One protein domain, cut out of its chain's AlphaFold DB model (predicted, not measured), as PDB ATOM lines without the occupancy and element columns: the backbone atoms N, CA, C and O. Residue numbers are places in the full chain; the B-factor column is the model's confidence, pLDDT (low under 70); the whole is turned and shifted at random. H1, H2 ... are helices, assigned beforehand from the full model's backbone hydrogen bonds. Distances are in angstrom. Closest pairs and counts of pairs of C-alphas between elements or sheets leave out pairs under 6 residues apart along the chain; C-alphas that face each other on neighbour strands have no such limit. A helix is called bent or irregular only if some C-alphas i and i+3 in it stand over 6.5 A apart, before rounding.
ATOM      1  N   ASP A 119     -58.491 -28.835 138.042       62.75
ATOM      2  CA  ASP A 119     -58.751 -27.432 137.684       62.75
ATOM      3  C   ASP A 119     -57.554 -26.537 138.036       62.75
ATOM      4  O   ASP A 119     -57.125 -25.715 137.227       62.75
ATOM      5  N   ARG A 120     -56.943 -26.730 139.213       63.75
ATOM      6  CA  ARG A 120     -55.768 -25.957 139.658       63.75
ATOM      7  C   ARG A 120     -54.558 -26.147 138.746       63.75
ATOM      8  O   ARG A 120     -53.852 -25.174 138.473       63.75
ATOM      9  N   TRP A 121     -54.309 -27.365 138.269       65.12
ATOM     10  CA  TRP A 121     -53.252 -27.631 137.287       65.12
ATOM     11  C   TRP A 121     -53.622 -27.131 135.887       65.12
ATOM     12  O   TRP A 121     -52.780 -26.529 135.218       65.12
ATOM     13  N   ARG A 122     -54.891 -27.254 135.491       65.06
ATOM     14  CA  ARG A 122     -55.436 -26.725 134.232       65.06
ATOM     15  C   ARG A 122     -55.266 -25.207 134.123       65.06
ATOM     16  O   ARG A 122     -54.740 -24.731 133.124       65.06
ATOM     17  N   TYR A 123     -55.590 -24.445 135.172       60.06
ATOM     18  CA  TYR A 123     -55.378 -22.986 135.217       60.06
ATOM     19  C   TYR A 123     -53.895 -22.579 135.179       60.06
ATOM     20  O   TYR A 123     -53.550 -21.448 134.811       60.06
ATOM     21  N   ARG A 124     -52.984 -23.469 135.590       63.84
ATOM     22  CA  ARG A 124     -51.542 -23.201 135.523       63.84
ATOM     23  C   ARG A 124     -51.016 -23.324 134.096       63.84
ATOM     24  O   ARG A 124     -50.207 -22.476 133.722       63.84
ATOM     25  N   LEU A 125     -51.516 -24.284 133.317       64.81
ATOM     26  CA  LEU A 125     -51.109 -24.589 131.935       64.81
ATOM     27  C   LEU A 125     -51.921 -23.845 130.865       64.81
ATOM     28  O   LEU A 125     -52.048 -24.307 129.744       64.81
ATOM     29  N   GLU A 126     -52.490 -22.701 131.202       70.50
ATOM     30  CA  GLU A 126     -53.310 -21.908 130.291       70.50
ATOM     31  C   GLU A 126     -52.444 -21.117 129.295       70.50
ATOM     32  O   GLU A 126     -51.523 -20.405 129.721       70.50
ATOM     33  N   ASP A 127     -52.750 -21.190 127.991       75.25
ATOM     34  CA  ASP A 127     -52.100 -20.328 126.997       75.25
ATOM     35  C   ASP A 127     -52.617 -18.891 127.155       75.25
ATOM     36  O   ASP A 127     -53.815 -18.597 127.098       75.25
ATOM     37  N   ARG A 128     -51.683 -17.973 127.409       81.19
ATOM     38  CA  ARG A 128     -51.959 -16.557 127.671       81.19
ATOM     39  C   ARG A 128     -51.404 -15.638 126.600       81.19
ATOM     40  O   ARG A 128     -51.557 -14.425 126.746       81.19
ATOM     41  N   ALA A 129     -50.810 -16.167 125.531       86.00
ATOM     42  CA  ALA A 129     -50.245 -15.346 124.467       86.00
ATOM     43  C   ALA A 129     -51.282 -14.365 123.904       86.00
ATOM     44  O   ALA A 129     -51.039 -13.159 123.889       86.00
ATOM     45  N   ASP A 130     -52.474 -14.847 123.544       86.56
ATOM     46  CA  ASP A 130     -53.535 -13.985 123.012       86.56
ATOM     47  C   ASP A 130     -54.132 -13.045 124.051       86.56
ATOM     48  O   ASP A 130     -54.547 -11.940 123.709       86.56
ATOM     49  N   THR A 131     -54.121 -13.439 125.326       87.12
ATOM     50  CA  THR A 131     -54.495 -12.528 126.414       87.12
ATOM     51  C   THR A 131     -53.507 -11.367 126.497       87.12
ATOM     52  O   THR A 131     -53.921 -10.218 126.562       87.12
ATOM     53  N   TYR A 132     -52.201 -11.631 126.444       91.44
ATOM     54  CA  TYR A 132     -51.195 -10.571 126.501       91.44
ATOM     55  C   TYR A 132     -51.190  -9.700 125.242       91.44
ATOM     56  O   TYR A 132     -51.068  -8.485 125.367       91.44
ATOM     57  N   ARG A 133     -51.415 -10.268 124.048       92.69
ATOM     58  CA  ARG A 133     -51.623  -9.471 122.821       92.69
ATOM     59  C   ARG A 133     -52.858  -8.586 122.927       92.69
ATOM     60  O   ARG A 133     -52.833  -7.452 122.463       92.69
ATOM     61  N   TYR A 134     -53.938  -9.108 123.507       92.00
ATOM     62  CA  TYR A 134     -55.148  -8.334 123.747       92.00
ATOM     63  C   TYR A 134     -54.877  -7.167 124.694       92.00
ATOM     64  O   TYR A 134     -55.149  -6.025 124.338       92.00
ATOM     65  N   LEU A 135     -54.257  -7.436 125.845       92.69
ATOM     66  CA  LEU A 135     -53.912  -6.403 126.818       92.69
ATOM     67  C   LEU A 135     -52.939  -5.365 126.243       92.69
ATOM     68  O   LEU A 135     -53.133  -4.188 126.503       92.69
ATOM     69  N   ALA A 136     -51.979  -5.751 125.395       94.69
ATOM     70  CA  ALA A 136     -51.123  -4.792 124.685       94.69
ATOM     71  C   ALA A 136     -51.932  -3.822 123.802       94.69
ATOM     72  O   ALA A 136     -51.653  -2.629 123.758       94.69
ATOM     73  N   ARG A 137     -52.989  -4.299 123.130       96.19
ATOM     74  CA  ARG A 137     -53.894  -3.406 122.386       96.19
ATOM     75  C   ARG A 137     -54.708  -2.514 123.317       96.19
ATOM     76  O   ARG A 137     -54.923  -1.348 123.000       96.19
ATOM     77  N   MET A 138     -55.140  -3.037 124.465       95.81
ATOM     78  CA  MET A 138     -55.871  -2.248 125.460       95.81
ATOM     79  C   MET A 138     -55.002  -1.143 126.065       95.81
ATOM     80  O   MET A 138     -55.478  -0.024 126.197       95.81
ATOM     81  N   THR A 139     -53.708  -1.378 126.311       96.56
ATOM     82  CA  THR A 139     -52.813  -0.312 126.796       96.56
ATOM     83  C   THR A 139     -52.678   0.836 125.794       96.56
ATOM     84  O   THR A 139     -52.597   1.992 126.200       96.56
ATOM     85  N   VAL A 140     -52.698   0.541 124.487       97.94
ATOM     86  CA  VAL A 140     -52.708   1.571 123.430       97.94
ATOM     87  C   VAL A 140     -54.032   2.332 123.425       97.94
ATOM     88  O   VAL A 140     -54.033   3.559 123.363       97.94
ATOM     89  N   GLN A 141     -55.158   1.621 123.527       97.69
ATOM     90  CA  GLN A 141     -56.483   2.236 123.639       97.69
ATOM     91  C   GLN A 141     -56.546   3.202 124.828       97.69
ATOM     92  O   GLN A 141     -56.952   4.350 124.663       97.69
ATOM     93  N   ASP A 142     -56.102   2.762 126.003       97.94
ATOM     94  CA  ASP A 142     -56.153   3.555 127.230       97.94
ATOM     95  C   ASP A 142     -55.167   4.735 127.170       97.94
ATOM     96  O   ASP A 142     -55.501   5.850 127.570       97.94
ATOM     97  N   SER A 143     -53.984   4.541 126.575       98.50
ATOM     98  CA  SER A 143     -53.043   5.628 126.266       98.50
ATOM     99  C   SER A 143     -53.690   6.710 125.392       98.50
ATOM    100  O   SER A 143     -53.612   7.898 125.713       98.50
ATOM    101  N   ASN A 144     -54.371   6.303 124.317       98.56
ATOM    102  CA  ASN A 144     -55.055   7.216 123.402       98.56
ATOM    103  C   ASN A 144     -56.245   7.915 124.070       98.56
ATOM    104  O   ASN A 144     -56.423   9.114 123.875       98.56
ATOM    105  N   LEU A 145     -57.007   7.208 124.913       98.38
ATOM    106  CA  LEU A 145     -58.052   7.815 125.742       98.38
ATOM    107  C   LEU A 145     -57.481   8.977 126.561       98.38
ATOM    108  O   LEU A 145     -58.025  10.078 126.538       98.38
ATOM    109  N   PHE A 146     -56.377   8.758 127.278       98.62
ATOM    110  CA  PHE A 146     -55.778   9.812 128.094       98.62
ATOM    111  C   PHE A 146     -55.165  10.944 127.262       98.62
ATOM    112  O   PHE A 146     -55.186  12.097 127.702       98.62
ATOM    113  N   ALA A 147     -54.655  10.650 126.064       98.69
ATOM    114  CA  ALA A 147     -54.197  11.673 125.130       98.69
ATOM    115  C   ALA A 147     -55.360  12.568 124.660       98.69
ATOM    116  O   ALA A 147     -55.238  13.790 124.701       98.69
ATOM    117  N   ASP A 148     -56.511  11.983 124.323       98.44
ATOM    118  CA  ASP A 148     -57.719  12.722 123.934       98.44
ATOM    119  C   ASP A 148     -58.287  13.536 125.113       98.44
ATOM    120  O   ASP A 148     -58.659  14.706 124.973       98.44
ATOM    121  N   LEU A 149     -58.285  12.962 126.318       98.25
ATOM    122  CA  LEU A 149     -58.688  13.661 127.541       98.25
ATOM    123  C   LEU A 149     -57.789  14.862 127.858       98.25
ATOM    124  O   LEU A 149     -58.270  15.898 128.320       98.25
ATOM    125  N   ALA A 150     -56.491  14.776 127.560       98.38
ATOM    126  CA  ALA A 150     -55.574  15.902 127.702       98.38
ATOM    127  C   ALA A 150     -55.898  17.081 126.769       98.38
ATOM    128  O   ALA A 150     -55.444  18.197 127.030       98.38
ATOM    129  N   LEU A 151     -56.674  16.850 125.709       97.88
ATOM    130  CA  LEU A 151     -57.120  17.864 124.754       97.88
ATOM    131  C   LEU A 151     -58.542  18.365 125.038       97.88
ATOM    132  O   LEU A 151     -58.991  19.309 124.393       97.88
ATOM    133  N   THR A 152     -59.245  17.785 126.015       96.31
ATOM    134  CA  THR A 152     -60.632  18.142 126.340       96.31
ATOM    135  C   THR A 152     -60.716  19.585 126.867       96.31
ATOM    136  O   THR A 152     -60.196  19.859 127.951       96.31
ATOM    137  N   PRO A 153     -61.376  20.527 126.159       94.69
ATOM    138  CA  PRO A 153     -61.364  21.946 126.538       94.69
ATOM    139  C   PRO A 153     -62.076  22.244 127.858       94.69
ATOM    140  O   PRO A 153     -61.689  23.159 128.577       94.69
ATOM    141  N   SER A 154     -63.099  21.458 128.198       95.19
ATOM    142  CA  SER A 154     -63.866  21.614 129.438       95.19
ATOM    143  C   SER A 154     -63.121  21.131 130.686       95.19
ATOM    144  O   SER A 154     -63.632  21.279 131.794       95.19
ATOM    145  N   TRP A 155     -61.951  20.501 130.539       96.19
ATOM    146  CA  TRP A 155     -61.161  20.026 131.669       96.19
ATOM    147  C   TRP A 155     -60.190  21.095 132.180       96.19
ATOM    148  O   TRP A 155     -59.451  21.679 131.386       96.19
ATOM    149  N   PRO A 156     -60.107  21.302 133.511       96.06
ATOM    150  CA  PRO A 156     -59.078  22.142 134.107       96.06
ATOM    151  C   PRO A 156     -57.672  21.707 133.687       96.06
ATOM    152  O   PRO A 156     -57.385  20.512 133.570       96.06
ATOM    153  N   GLU A 157     -56.754  22.668 133.561       97.25
ATOM    154  CA  GLU A 157     -55.379  22.406 133.115       97.25
ATOM    155  C   GLU A 157     -54.649  21.361 133.974       97.25
ATOM    156  O   GLU A 157     -53.888  20.535 133.462       97.25
ATOM    157  N   ALA A 158     -54.936  21.335 135.276       96.81
ATOM    158  CA  ALA A 158     -54.399  20.328 136.183       96.81
ATOM    159  C   ALA A 158     -54.821  18.896 135.794       96.81
ATOM    160  O   ALA A 158     -53.999  17.982 135.868       96.81
ATOM    161  N   LEU A 159     -56.069  18.684 135.357       97.56
ATOM    162  CA  LEU A 159     -56.533  17.372 134.887       97.56
ATOM    163  C   LEU A 159     -55.938  17.027 133.526       97.56
ATOM    164  O   LEU A 159     -55.467  15.905 133.350       97.56
ATOM    165  N   ARG A 160     -55.862  17.995 132.604       98.25
ATOM    166  CA  ARG A 160     -55.218  17.798 131.294       98.25
ATOM    167  C   ARG A 160     -53.751  17.395 131.437       98.25
ATOM    168  O   ARG A 160     -53.294  16.467 130.775       98.25
ATOM    169  N   THR A 161     -53.022  18.021 132.361       98.38
ATOM    170  CA  THR A 161     -51.631  17.656 132.668       98.38
ATOM    171  C   THR A 161     -51.514  16.229 133.193       98.38
ATOM    172  O   THR A 161     -50.681  15.468 132.703       98.38
ATOM    173  N   ARG A 162     -52.372  15.826 134.136       98.19
ATOM    174  CA  ARG A 162     -52.375  14.446 134.652       98.19
ATOM    175  C   ARG A 162     -52.767  13.432 133.581       98.19
ATOM    176  O   ARG A 162     -52.176  12.360 133.537       98.19
ATOM    177  N   ALA A 163     -53.685  13.786 132.684       98.50
ATOM    178  CA  ALA A 163     -54.040  12.960 131.537       98.50
ATOM    179  C   ALA A 163     -52.839  12.749 130.601       98.50
ATOM    180  O   ALA A 163     -52.556  11.615 130.233       98.50
ATOM    181  N   ARG A 164     -52.026  13.781 130.319       98.69
ATOM    182  CA  ARG A 164     -50.762  13.603 129.568       98.69
ATOM    183  C   ARG A 164     -49.806  12.629 130.258       98.69
ATOM    184  O   ARG A 164     -49.179  11.809 129.588       98.69
ATOM    185  N   THR A 165     -49.687  12.705 131.583       98.31
ATOM    186  CA  THR A 165     -48.875  11.754 132.359       98.31
ATOM    187  C   THR A 165     -49.433  10.334 132.264       98.31
ATOM    188  O   THR A 165     -48.668   9.402 132.021       98.31
ATOM    189  N   ALA A 166     -50.750  10.169 132.398       98.00
ATOM    190  CA  ALA A 166     -51.418   8.878 132.283       98.00
ATOM    191  C   ALA A 166     -51.260   8.273 130.880       98.00
ATOM    192  O   ALA A 166     -50.917   7.100 130.778       98.00
ATOM    193  N   ALA A 167     -51.394   9.071 129.816       98.56
ATOM    194  CA  ALA A 167     -51.172   8.628 128.439       98.56
ATOM    195  C   ALA A 167     -49.771   8.022 128.266       98.56
ATOM    196  O   ALA A 167     -49.624   6.903 127.786       98.56
ATOM    197  N   ARG A 168     -48.731   8.711 128.755       97.75
ATOM    198  CA  ARG A 168     -47.348   8.201 128.707       97.75
ATOM    199  C   ARG A 168     -47.170   6.917 129.519       97.75
ATOM    200  O   ARG A 168     -46.499   5.998 129.054       97.75
ATOM    201  N   ALA A 169     -47.751   6.853 130.716       95.44
ATOM    202  CA  ALA A 169     -47.652   5.680 131.584       95.44
ATOM    203  C   ALA A 169     -48.307   4.444 130.948       95.44
ATOM    204  O   ALA A 169     -47.704   3.372 130.920       95.44
ATOM    205  N   TRP A 170     -49.502   4.610 130.381       96.56
ATOM    206  CA  TRP A 170     -50.216   3.558 129.664       96.56
ATOM    207  C   TRP A 170     -49.509   3.144 128.373       96.56
ATOM    208  O   TRP A 170     -49.342   1.949 128.134       96.56
ATOM    209  N   GLY A 171     -49.005   4.101 127.592       96.31
ATOM    210  CA  GLY A 171     -48.250   3.817 126.369       96.31
ATOM    211  C   GLY A 171     -46.983   2.993 126.626       96.31
ATOM    212  O   GLY A 171     -46.650   2.103 125.847       96.31
ATOM    213  N   ALA A 172     -46.312   3.200 127.763       93.94
ATOM    214  CA  ALA A 172     -45.129   2.419 128.127       93.94
ATOM    215  C   ALA A 172     -45.424   0.917 128.337       93.94
ATOM    216  O   ALA A 172     -44.531   0.083 128.151       93.94
ATOM    217  N   LEU A 173     -46.662   0.552 128.693       94.12
ATOM    218  CA  LEU A 173     -47.041  -0.838 128.958       94.12
ATOM    219  C   LEU A 173     -47.166  -1.697 127.697       94.12
ATOM    220  O   LEU A 173     -46.977  -2.911 127.793       94.12
ATOM    221  N   GLU A 174     -47.458  -1.106 126.537       94.88
ATOM    222  CA  GLU A 174     -47.683  -1.854 125.292       94.88
ATOM    223  C   GLU A 174     -46.508  -2.791 125.000       94.88
ATOM    224  O   GLU A 174     -46.681  -4.003 124.847       94.88
ATOM    225  N   SER A 175     -45.293  -2.235 125.007       94.75
ATOM    226  CA  SER A 175     -44.065  -2.979 124.723       94.75
ATOM    227  C   SER A 175     -43.831  -4.135 125.704       94.75
ATOM    228  O   SER A 175     -43.358  -5.206 125.304       94.75
ATOM    229  N   LEU A 176     -44.210  -3.959 126.976       94.75
ATOM    230  CA  LEU A 176     -44.084  -4.984 128.010       94.75
ATOM    231  C   LEU A 176     -45.057  -6.137 127.752       94.75
ATOM    232  O   LEU A 176     -44.640  -7.298 127.767       94.75
ATOM    233  N   TYR A 177     -46.329  -5.842 127.472       94.75
ATOM    234  CA  TYR A 177     -47.336  -6.868 127.177       94.75
ATOM    235  C   TYR A 177     -47.076  -7.574 125.843       94.75
ATOM    236  O   TYR A 177     -47.188  -8.801 125.778       94.75
ATOM    237  N   ALA A 178     -46.660  -6.845 124.807       95.44
ATOM    238  CA  ALA A 178     -46.294  -7.420 123.515       95.44
ATOM    239  C   ALA A 178     -45.087  -8.363 123.648       95.44
ATOM    240  O   ALA A 178     -45.144  -9.516 123.215       95.44
ATOM    241  N   THR A 179     -44.030  -7.929 124.345       96.06
ATOM    242  CA  THR A 179     -42.857  -8.777 124.607       96.06
ATOM    243  C   THR A 179     -43.240 -10.005 125.432       96.06
ATOM    244  O   THR A 179     -42.794 -11.114 125.144       96.06
ATOM    245  N   ARG A 180     -44.116  -9.850 126.429       94.69
ATOM    246  CA  ARG A 180     -44.604 -10.976 127.230       94.69
ATOM    247  C   ARG A 180     -45.429 -11.973 126.410       94.69
ATOM    248  O   ARG A 180     -45.325 -13.176 126.633       94.69
ATOM    249  N   ALA A 181     -46.205 -11.512 125.431       93.50
ATOM    250  CA  ALA A 181     -46.896 -12.401 124.499       93.50
ATOM    251  C   ALA A 181     -45.918 -13.236 123.656       93.50
ATOM    252  O   ALA A 181     -46.168 -14.422 123.411       93.50
ATOM    253  N   GLU A 182     -44.790 -12.650 123.237       94.88
ATOM    254  CA  GLU A 182     -43.731 -13.383 122.534       94.88
ATOM    255  C   GLU A 182     -43.111 -14.472 123.410       94.88
ATOM    256  O   GLU A 182     -42.901 -15.578 122.911       94.88
ATOM    257  N   VAL A 183     -42.893 -14.206 124.707       93.62
ATOM    258  CA  VAL A 183     -42.381 -15.203 125.670       93.62
ATOM    259  C   VAL A 183     -43.232 -16.474 125.670       93.62
ATOM    260  O   VAL A 183     -42.683 -17.563 125.802       93.62
ATOM    261  N   CYS A 184     -44.545 -16.365 125.471       88.25
ATOM    262  CA  CYS A 184     -45.449 -17.516 125.470       88.25
ATOM    263  C   CYS A 184     -45.643 -18.168 124.091       88.25
ATOM    264  O   CYS A 184     -45.994 -19.341 124.027       88.25
ATOM    265  N   SER A 185     -45.440 -17.443 122.986       89.06
ATOM    266  CA  SER A 185     -45.882 -17.907 121.657       89.06
ATOM    267  C   SER A 185     -44.785 -18.122 120.618       89.06
ATOM    268  O   SER A 185     -45.021 -18.852 119.653       89.06
ATOM    269  N   ALA A 186     -43.607 -17.520 120.784       90.56
ATOM    270  CA  ALA A 186     -42.557 -17.558 119.769       90.56
ATOM    271  C   ALA A 186     -41.774 -18.892 119.745       90.56
ATOM    272  O   ALA A 186     -41.960 -19.780 120.580       90.56
ATOM    273  N   SER A 187     -40.845 -19.037 118.793       91.25
ATOM    274  CA  SER A 187     -39.869 -20.138 118.800       91.25
ATOM    275  C   SER A 187     -38.948 -20.052 120.025       91.25
ATOM    276  O   SER A 187     -38.770 -18.975 120.590       91.25
ATOM    277  N   LEU A 188     -38.350 -21.170 120.464       91.81
ATOM    278  CA  LEU A 188     -37.535 -21.201 121.693       91.81
ATOM    279  C   LEU A 188     -36.449 -20.101 121.749       91.81
ATOM    280  O   LEU A 188     -36.430 -19.378 122.747       91.81
ATOM    281  N   PRO A 189     -35.626 -19.871 120.703       94.81
ATOM    282  CA  PRO A 189     -34.628 -18.799 120.743       94.81
ATOM    283  C   PRO A 189     -35.260 -17.412 120.918       94.81
ATOM    284  O   PRO A 189     -34.779 -16.587 121.695       94.81
ATOM    285  N   ARG A 190     -36.393 -17.163 120.248       94.94
ATOM    286  CA  ARG A 190     -37.129 -15.897 120.352       94.94
ATOM    287  C   ARG A 190     -37.795 -15.724 121.714       94.94
ATOM    288  O   ARG A 190     -37.819 -14.606 122.212       94.94
ATOM    289  N   ARG A 191     -38.278 -16.801 122.342       94.94
ATOM    290  CA  ARG A 191     -38.842 -16.773 123.703       94.94
ATOM    291  C   ARG A 191     -37.789 -16.411 124.739       94.94
ATOM    292  O   ARG A 191     -38.045 -15.547 125.573       94.94
ATOM    293  N   ILE A 192     -36.599 -17.006 124.645       95.81
ATOM    294  CA  ILE A 192     -35.458 -16.655 125.503       95.81
ATOM    295  C   ILE A 192     -35.094 -15.180 125.306       95.81
ATOM    296  O   ILE A 192     -35.024 -14.428 126.278       95.81
ATOM    297  N   ALA A 193     -34.931 -14.736 124.054       97.12
ATOM    298  CA  ALA A 193     -34.605 -13.345 123.752       97.12
ATOM    299  C   ALA A 193     -35.676 -12.366 124.270       97.12
ATOM    300  O   ALA A 193     -35.337 -11.358 124.888       97.12
ATOM    301  N   ALA A 194     -36.961 -12.670 124.069       96.56
ATOM    302  CA  ALA A 194     -38.075 -11.872 124.575       96.56
ATOM    303  C   ALA A 194     -38.088 -11.817 126.108       96.56
ATOM    304  O   ALA A 194     -38.255 -10.742 126.680       96.56
ATOM    305  N   PHE A 195     -37.837 -12.941 126.783       96.56
ATOM    306  CA  PHE A 195     -37.765 -12.989 128.241       96.56
ATOM    307  C   PHE A 195     -36.630 -12.106 128.769       96.56
ATOM    308  O   PHE A 195     -36.854 -11.289 129.660       96.56
ATOM    309  N   VAL A 196     -35.441 -12.189 128.164       96.75
ATOM    310  CA  VAL A 196     -34.298 -11.329 128.514       96.75
ATOM    311  C   VAL A 196     -34.615  -9.853 128.271       96.75
ATOM    312  O   VAL A 196     -34.332  -9.027 129.140       96.75
ATOM    313  N   ARG A 197     -35.232  -9.500 127.132       96.94
ATOM    314  CA  ARG A 197     -35.673  -8.118 126.869       96.94
ATOM    315  C   ARG A 197     -36.647  -7.632 127.939       96.94
ATOM    316  O   ARG A 197     -36.488  -6.519 128.426       96.94
ATOM    317  N   LEU A 198     -37.597  -8.471 128.345       95.12
ATOM    318  CA  LEU A 198     -38.590  -8.110 129.350       95.12
ATOM    319  C   LEU A 198     -37.977  -7.915 130.745       95.12
ATOM    320  O   LEU A 198     -38.343  -6.974 131.449       95.12
ATOM    321  N   VAL A 199     -37.009  -8.755 131.126       94.62
ATOM    322  CA  VAL A 199     -36.228  -8.579 132.362       94.62
ATOM    323  C   VAL A 199     -35.445  -7.264 132.319       94.62
ATOM    324  O   VAL A 199     -35.528  -6.479 133.260       94.62
ATOM    325  N   ARG A 200     -34.731  -6.986 131.217       94.94
ATOM    326  CA  ARG A 200     -33.940  -5.751 131.046       94.94
ATOM    327  C   ARG A 200     -34.800  -4.489 131.043       94.94
ATOM    328  O   ARG A 200     -34.378  -3.478 131.588       94.94
ATOM    329  N   ALA A 201     -36.008  -4.563 130.490       92.31
ATOM    330  CA  ALA A 201     -36.990  -3.481 130.529       92.31
ATOM    331  C   ALA A 201     -37.617  -3.274 131.925       92.31
ATOM    332  O   ALA A 201     -38.478  -2.417 132.094       92.31
ATOM    333  N   GLY A 202     -37.230  -4.068 132.933       91.25
ATOM    334  CA  GLY A 202     -37.778  -3.970 134.283       91.25
ATOM    335  C   GLY A 202     -39.204  -4.510 134.409       91.25
ATOM    336  O   GLY A 202     -39.862  -4.245 135.414       91.25
ATOM    337  N   GLY A 203     -39.684  -5.306 133.446       90.25
ATOM    338  CA  GLY A 203     -41.058  -5.818 133.404       90.25
ATOM    339  C   GLY A 203     -41.456  -6.708 134.587       90.25
ATOM    340  O   GLY A 203     -42.639  -6.964 134.783       90.25
ATOM    341  N   TYR A 204     -40.496  -7.144 135.407       91.69
ATOM    342  CA  TYR A 204     -40.726  -7.916 136.635       91.69
ATOM    343  C   TYR A 204     -40.289  -7.190 137.918       91.69
ATOM    344  O   TYR A 204     -40.261  -7.799 138.984       91.69
ATOM    345  N   SER A 205     -39.929  -5.909 137.824       87.06
ATOM    346  CA  SER A 205     -39.409  -5.117 138.943       87.06
ATOM    347  C   SER A 205     -40.487  -4.797 139.975       87.06
ATOM    348  O   SER A 205     -41.519  -4.242 139.623       87.06
ATOM    349  N   GLU A 206     -40.229  -5.019 141.261       81.62
ATOM    350  CA  GLU A 206     -41.159  -4.620 142.333       81.62
ATOM    351  C   GLU A 206     -41.198  -3.106 142.583       81.62
ATOM    352  O   GLU A 206     -42.038  -2.620 143.333       81.62
ATOM    353  N   ARG A 207     -40.325  -2.333 141.920       73.38
ATOM    354  CA  ARG A 207     -40.257  -0.869 142.071       73.38
ATOM    355  C   ARG A 207     -41.495  -0.141 141.545       73.38
ATOM    356  O   ARG A 207     -41.624   1.058 141.765       73.38
ATOM    357  N   SER A 208     -42.370  -0.825 140.810       76.38
ATOM    358  CA  SER A 208     -43.574  -0.236 140.238       76.38
ATOM    359  C   SER A 208     -44.741  -1.216 140.281       76.38
ATOM    360  O   SER A 208     -44.597  -2.390 139.951       76.38
ATOM    361  N   PHE A 209     -45.926  -0.702 140.611       76.69
ATOM    362  CA  PHE A 209     -47.192  -1.435 140.514       76.69
ATOM    363  C   PHE A 209     -47.611  -1.710 139.059       76.69
ATOM    364  O   PHE A 209     -48.591  -2.396 138.820       76.69
ATOM    365  N   TRP A 210     -46.874  -1.200 138.078       83.19
ATOM    366  CA  TRP A 210     -47.200  -1.320 136.657       83.19
ATOM    367  C   TRP A 210     -46.415  -2.444 135.965       83.19
ATOM    368  O   TRP A 210     -46.444  -2.575 134.745       83.19
ATOM    369  N   THR A 211     -45.709  -3.271 136.737       85.69
ATOM    370  CA  THR A 211     -44.930  -4.419 136.257       85.69
ATOM    371  C   THR A 211     -45.562  -5.740 136.716       85.69
ATOM    372  O   THR A 211     -46.476  -5.788 137.540       85.69
ATOM    373  N   PHE A 212     -45.061  -6.864 136.207       89.00
ATOM    374  CA  PHE A 212     -45.612  -8.191 136.490       89.00
ATOM    375  C   PHE A 212     -45.140  -8.779 137.841       89.00
ATOM    376  O   PHE A 212     -45.799  -9.650 138.432       89.00
ATOM    377  N   GLY A 213     -44.008  -8.304 138.364       88.25
ATOM    378  CA  GLY A 213     -43.360  -8.795 139.587       88.25
ATOM    379  C   GLY A 213     -42.687 -10.180 139.470       88.25
ATOM    380  O   GLY A 213     -42.851 -10.890 138.472       88.25
ATOM    381  N   PRO A 214     -41.970 -10.629 140.512       86.81
ATOM    382  CA  PRO A 214     -41.082 -11.798 140.440       86.81
ATOM    383  C   PRO A 214     -41.818 -13.137 140.323       86.81
ATOM    384  O   PRO A 214     -41.349 -14.050 139.646       86.81
ATOM    385  N   ARG A 215     -43.020 -13.271 140.898       87.12
ATOM    386  CA  ARG A 215     -43.831 -14.491 140.710       87.12
ATOM    387  C   ARG A 215     -44.214 -14.702 139.242       87.12
ATOM    388  O   ARG A 215     -44.276 -15.835 138.772       87.12
ATOM    389  N   ALA A 216     -44.469 -13.614 138.512       87.94
ATOM    390  CA  ALA A 216     -44.714 -13.689 137.077       87.94
ATOM    391  C   ALA A 216     -43.436 -14.055 136.314       87.94
ATOM    392  O   ALA A 216     -43.515 -14.869 135.405       87.94
ATOM    393  N   MET A 217     -42.274 -13.546 136.738       91.25
ATOM    394  CA  MET A 217     -40.976 -13.912 136.159       91.25
ATOM    395  C   MET A 217     -40.725 -15.419 136.225       91.25
ATOM    396  O   MET A 217     -40.399 -16.030 135.211       91.25
ATOM    397  N   GLN A 218     -40.925 -16.031 137.397       90.06
ATOM    398  CA  GLN A 218     -40.771 -17.478 137.582       90.06
ATOM    399  C   GLN A 218     -41.731 -18.259 136.679       90.06
ATOM    400  O   GLN A 218     -41.326 -19.205 136.001       90.06
ATOM    401  N   LYS A 219     -43.001 -17.837 136.626       87.62
ATOM    402  CA  LYS A 219     -44.003 -18.465 135.763       87.62
ATOM    403  C   LYS A 219     -43.626 -18.353 134.287       87.62
ATOM    404  O   LYS A 219     -43.736 -19.339 133.566       87.62
ATOM    405  N   ASP A 220     -43.180 -17.188 133.842       90.75
ATOM    406  CA  ASP A 220     -42.854 -16.942 132.441       90.75
ATOM    407  C   ASP A 220     -41.561 -17.674 132.035       90.75
ATOM    408  O   ASP A 220     -41.493 -18.202 130.927       90.75
ATOM    409  N   ALA A 221     -40.587 -17.825 132.938       90.81
ATOM    410  CA  ALA A 221     -39.403 -18.656 132.713       90.81
ATOM    411  C   ALA A 221     -39.767 -20.143 132.534       90.81
ATOM    412  O   ALA A 221     -39.355 -20.776 131.564       90.81
ATOM    413  N   VAL A 222     -40.584 -20.705 133.430       88.88
ATOM    414  CA  VAL A 222     -40.919 -22.139 133.387       88.88
ATOM    415  C   VAL A 222     -41.962 -22.438 132.309       88.88
ATOM    416  O   VAL A 222     -41.749 -23.288 131.448       88.88
ATOM    417  N   LEU A 223     -43.094 -21.736 132.317       86.06
ATOM    418  CA  LEU A 223     -44.232 -22.047 131.449       86.06
ATOM    419  C   LEU A 223     -44.164 -21.339 130.096       86.06
ATOM    420  O   LEU A 223     -44.604 -21.902 129.101       86.06
ATOM    421  N   GLY A 224     -43.611 -20.128 130.044       83.94
ATOM    422  CA  GLY A 224     -43.435 -19.388 128.795       83.94
ATOM    423  C   GLY A 224     -42.207 -19.862 128.017       83.94
ATOM    424  O   GLY A 224     -42.305 -20.263 126.861       83.94
ATOM    425  N   VAL A 225     -41.033 -19.896 128.647       88.31
ATOM    426  CA  VAL A 225     -39.788 -20.226 127.935       88.31
ATOM    427  C   VAL A 225     -39.571 -21.733 127.801       88.31
ATOM    428  O   VAL A 225     -39.330 -22.207 126.692       88.31
ATOM    429  N   LEU A 226     -39.681 -22.518 128.874       87.00
ATOM    430  CA  LEU A 226     -39.353 -23.950 128.800       87.00
ATOM    431  C   LEU A 226     -40.526 -24.788 128.277       87.00
ATOM    432  O   LEU A 226     -40.373 -25.530 127.310       87.00
ATOM    433  N   LEU A 227     -41.713 -24.620 128.861       85.06
ATOM    434  CA  LEU A 227     -42.849 -25.518 128.625       85.06
ATOM    435  C   LEU A 227     -43.899 -24.991 127.633       85.06
ATOM    436  O   LEU A 227     -44.910 -25.668 127.441       85.06
ATOM    437  N   ALA A 228     -43.696 -23.851 126.954       80.88
ATOM    438  CA  ALA A 228     -44.771 -23.314 126.109       80.88
ATOM    439  C   ALA A 228     -45.259 -24.229 124.975       80.88
ATOM    440  O   ALA A 228     -46.452 -24.185 124.708       80.88
ATOM    441  N   PRO A 229     -44.456 -25.094 124.322       79.31
ATOM    442  CA  PRO A 229     -45.001 -26.026 123.333       79.31
ATOM    443  C   PRO A 229     -46.040 -26.982 123.935       79.31
ATOM    444  O   PRO A 229     -47.043 -27.279 123.295       79.31
ATOM    445  N   LEU A 230     -45.834 -27.417 125.184       77.94
ATOM    446  CA  LEU A 230     -46.779 -28.263 125.914       77.94
ATOM    447  C   LEU A 230     -48.005 -27.460 126.363       77.94
ATOM    448  O   LEU A 230     -49.128 -27.923 126.188       77.94
ATOM    449  N   VAL A 231     -47.800 -26.239 126.866       77.69
ATOM    450  CA  VAL A 231     -48.882 -25.307 127.233       77.69
ATOM    451  C   VAL A 231     -49.744 -24.953 126.019       77.69
ATOM    452  O   VAL A 231     -50.953 -24.900 126.136       77.69
ATOM    453  N   ARG A 232     -49.170 -24.772 124.830       73.44
ATOM    454  CA  ARG A 232     -49.940 -24.467 123.614       73.44
ATOM    455  C   ARG A 232     -50.662 -25.683 123.036       73.44
ATOM    456  O   ARG A 232     -51.681 -25.521 122.380       73.44
ATOM    457  N   ARG A 233     -50.120 -26.889 123.237       75.62
ATOM    458  CA  ARG A 233     -50.697 -28.136 122.711       75.62
ATOM    459  C   ARG A 233     -51.803 -28.703 123.598       75.62
ATOM    460  O   ARG A 233     -52.751 -29.279 123.079       75.62
ATOM    461  N   PHE A 234     -51.649 -28.592 124.914       73.94
ATOM    462  CA  PHE A 234     -52.547 -29.208 125.898       73.94
ATOM    463  C   PHE A 234     -53.234 -28.192 126.807       73.94
ATOM    464  O   PHE A 234     -54.167 -28.541 127.530       73.94
ATOM    465  N   GLY A 235     -52.757 -26.950 126.814       62.91
ATOM    466  CA  GLY A 235     -53.399 -25.873 127.538       62.91
ATOM    467  C   GLY A 235     -54.676 -25.452 126.849       62.91
ATOM    468  O   GLY A 235     -54.771 -25.392 125.627       62.91
TER     469      GLY A 235
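This is residues 119 to 235 of the 260 residues of the protein "Putative rhamnosyltransferase" of Komagataeibacter sucrofermentans (UniProt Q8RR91). The domain is a long helical hairpin with a small helical head at one end: H2 and H3 run side by side in opposite ways and make the long axis, and H4 and H5 fold back beside the last part of H3, with the short H6 across that same end. The short H1 lies off the head end of the hairpin and touches no helix. The printed part has 117 residues with six named helices, in the order H1, H2, H3, H4, H5, H6, and no named strand; its class is all helix. The whole is loose, with a radius of gyration of the C-alphas of 16.8 A, and the C-alphas span 53 by 26 by 25 A along their three main axes.

H1, residues 119 to 124, touches no helix. H2, residues 129 to 149, is apart from H1. H3, residues 157 to 185, is the hub, the helix that touches most others, four in number. H2 and H3 touch and form a helical hairpin, with 51 pairs of C-alphas within 8 A; their closest C-alphas, those of Ser 143 and Ala 167, are 4.2 A apart. Their lines stand at a shallow tilt of 14 degrees, and they run opposite ways. H4, residues 188 to 200, touches H3 at residues 176 to 185 alone, where the closest C-alphas, those of Val 183 and Arg 191, are 4.3 A apart. H3 and H4 are a hairpin at a shallow tilt of 30 degrees, opposite ways. H5, residues 214 to 226, forms a hairpin with H4 at a shallow tilt of 15 degrees, opposite ways; the closest C-alphas, those of Arg 191 and Val 225, are 5.5 A apart. With its residues 220 to 225 alone H5 touches residues 183 to 185 of H3, closest at the C-alphas of Cys 184 and Gly 224, 4.3 A apart. H3 and H5 run the same way at a shallow tilt of 34.5 degrees, only just short of steep. H3, H4 and H5 are an up and down bundle, each helix running against the one before it in the chain. H6, residues 228 to 234, only just touches H3, with 3 pairs of C-alphas within 8 A; the closest, those of Cys 184 and Ala 228, are 5.9 A apart, and the two lines are about perpendicular at 75 degrees. H5 and H6 are close but not clearly touching. H1 and H5 are apart, but only just, at 8.4 A. In H1, H2, H4, H5 and H6 every O i to N i+4 pair is within hydrogen-bond range; in H3 it is 21 of 25.

H1 begins at C-alpha 119, at (-58.751, -27.432, 137.684), and is 8.6 A from first to last C-alpha. H2 is 30.4 A long. H3, the longest helix, is 43.0 A long and runs from C-alpha 157 at (-55.379, 22.406, 133.115) to C-alpha 185 at (-45.882, -17.907, 121.657); it is neither bent nor irregular, but only just: C-alphas 172 and 175 are 6.5 A apart. H4 is 18.4 A long, H5 16.9 A and H6 9.8 A, ending at C-alpha 234, at (-52.547, -29.208, 125.898).

The two C-alphas farthest apart, those of Ser 154 and Leu 230, are 52.8 A apart. The printed part has no cut. The link from H4 to H5, residues 201 to 213, is long; that from H2 to H3 is short, and those from H1 to H2, H3 to H4 and H5 to H6 are tight. The mean pLDDT of the printed part is 89.6; residues 119 to 125 and residue 235 are under 70.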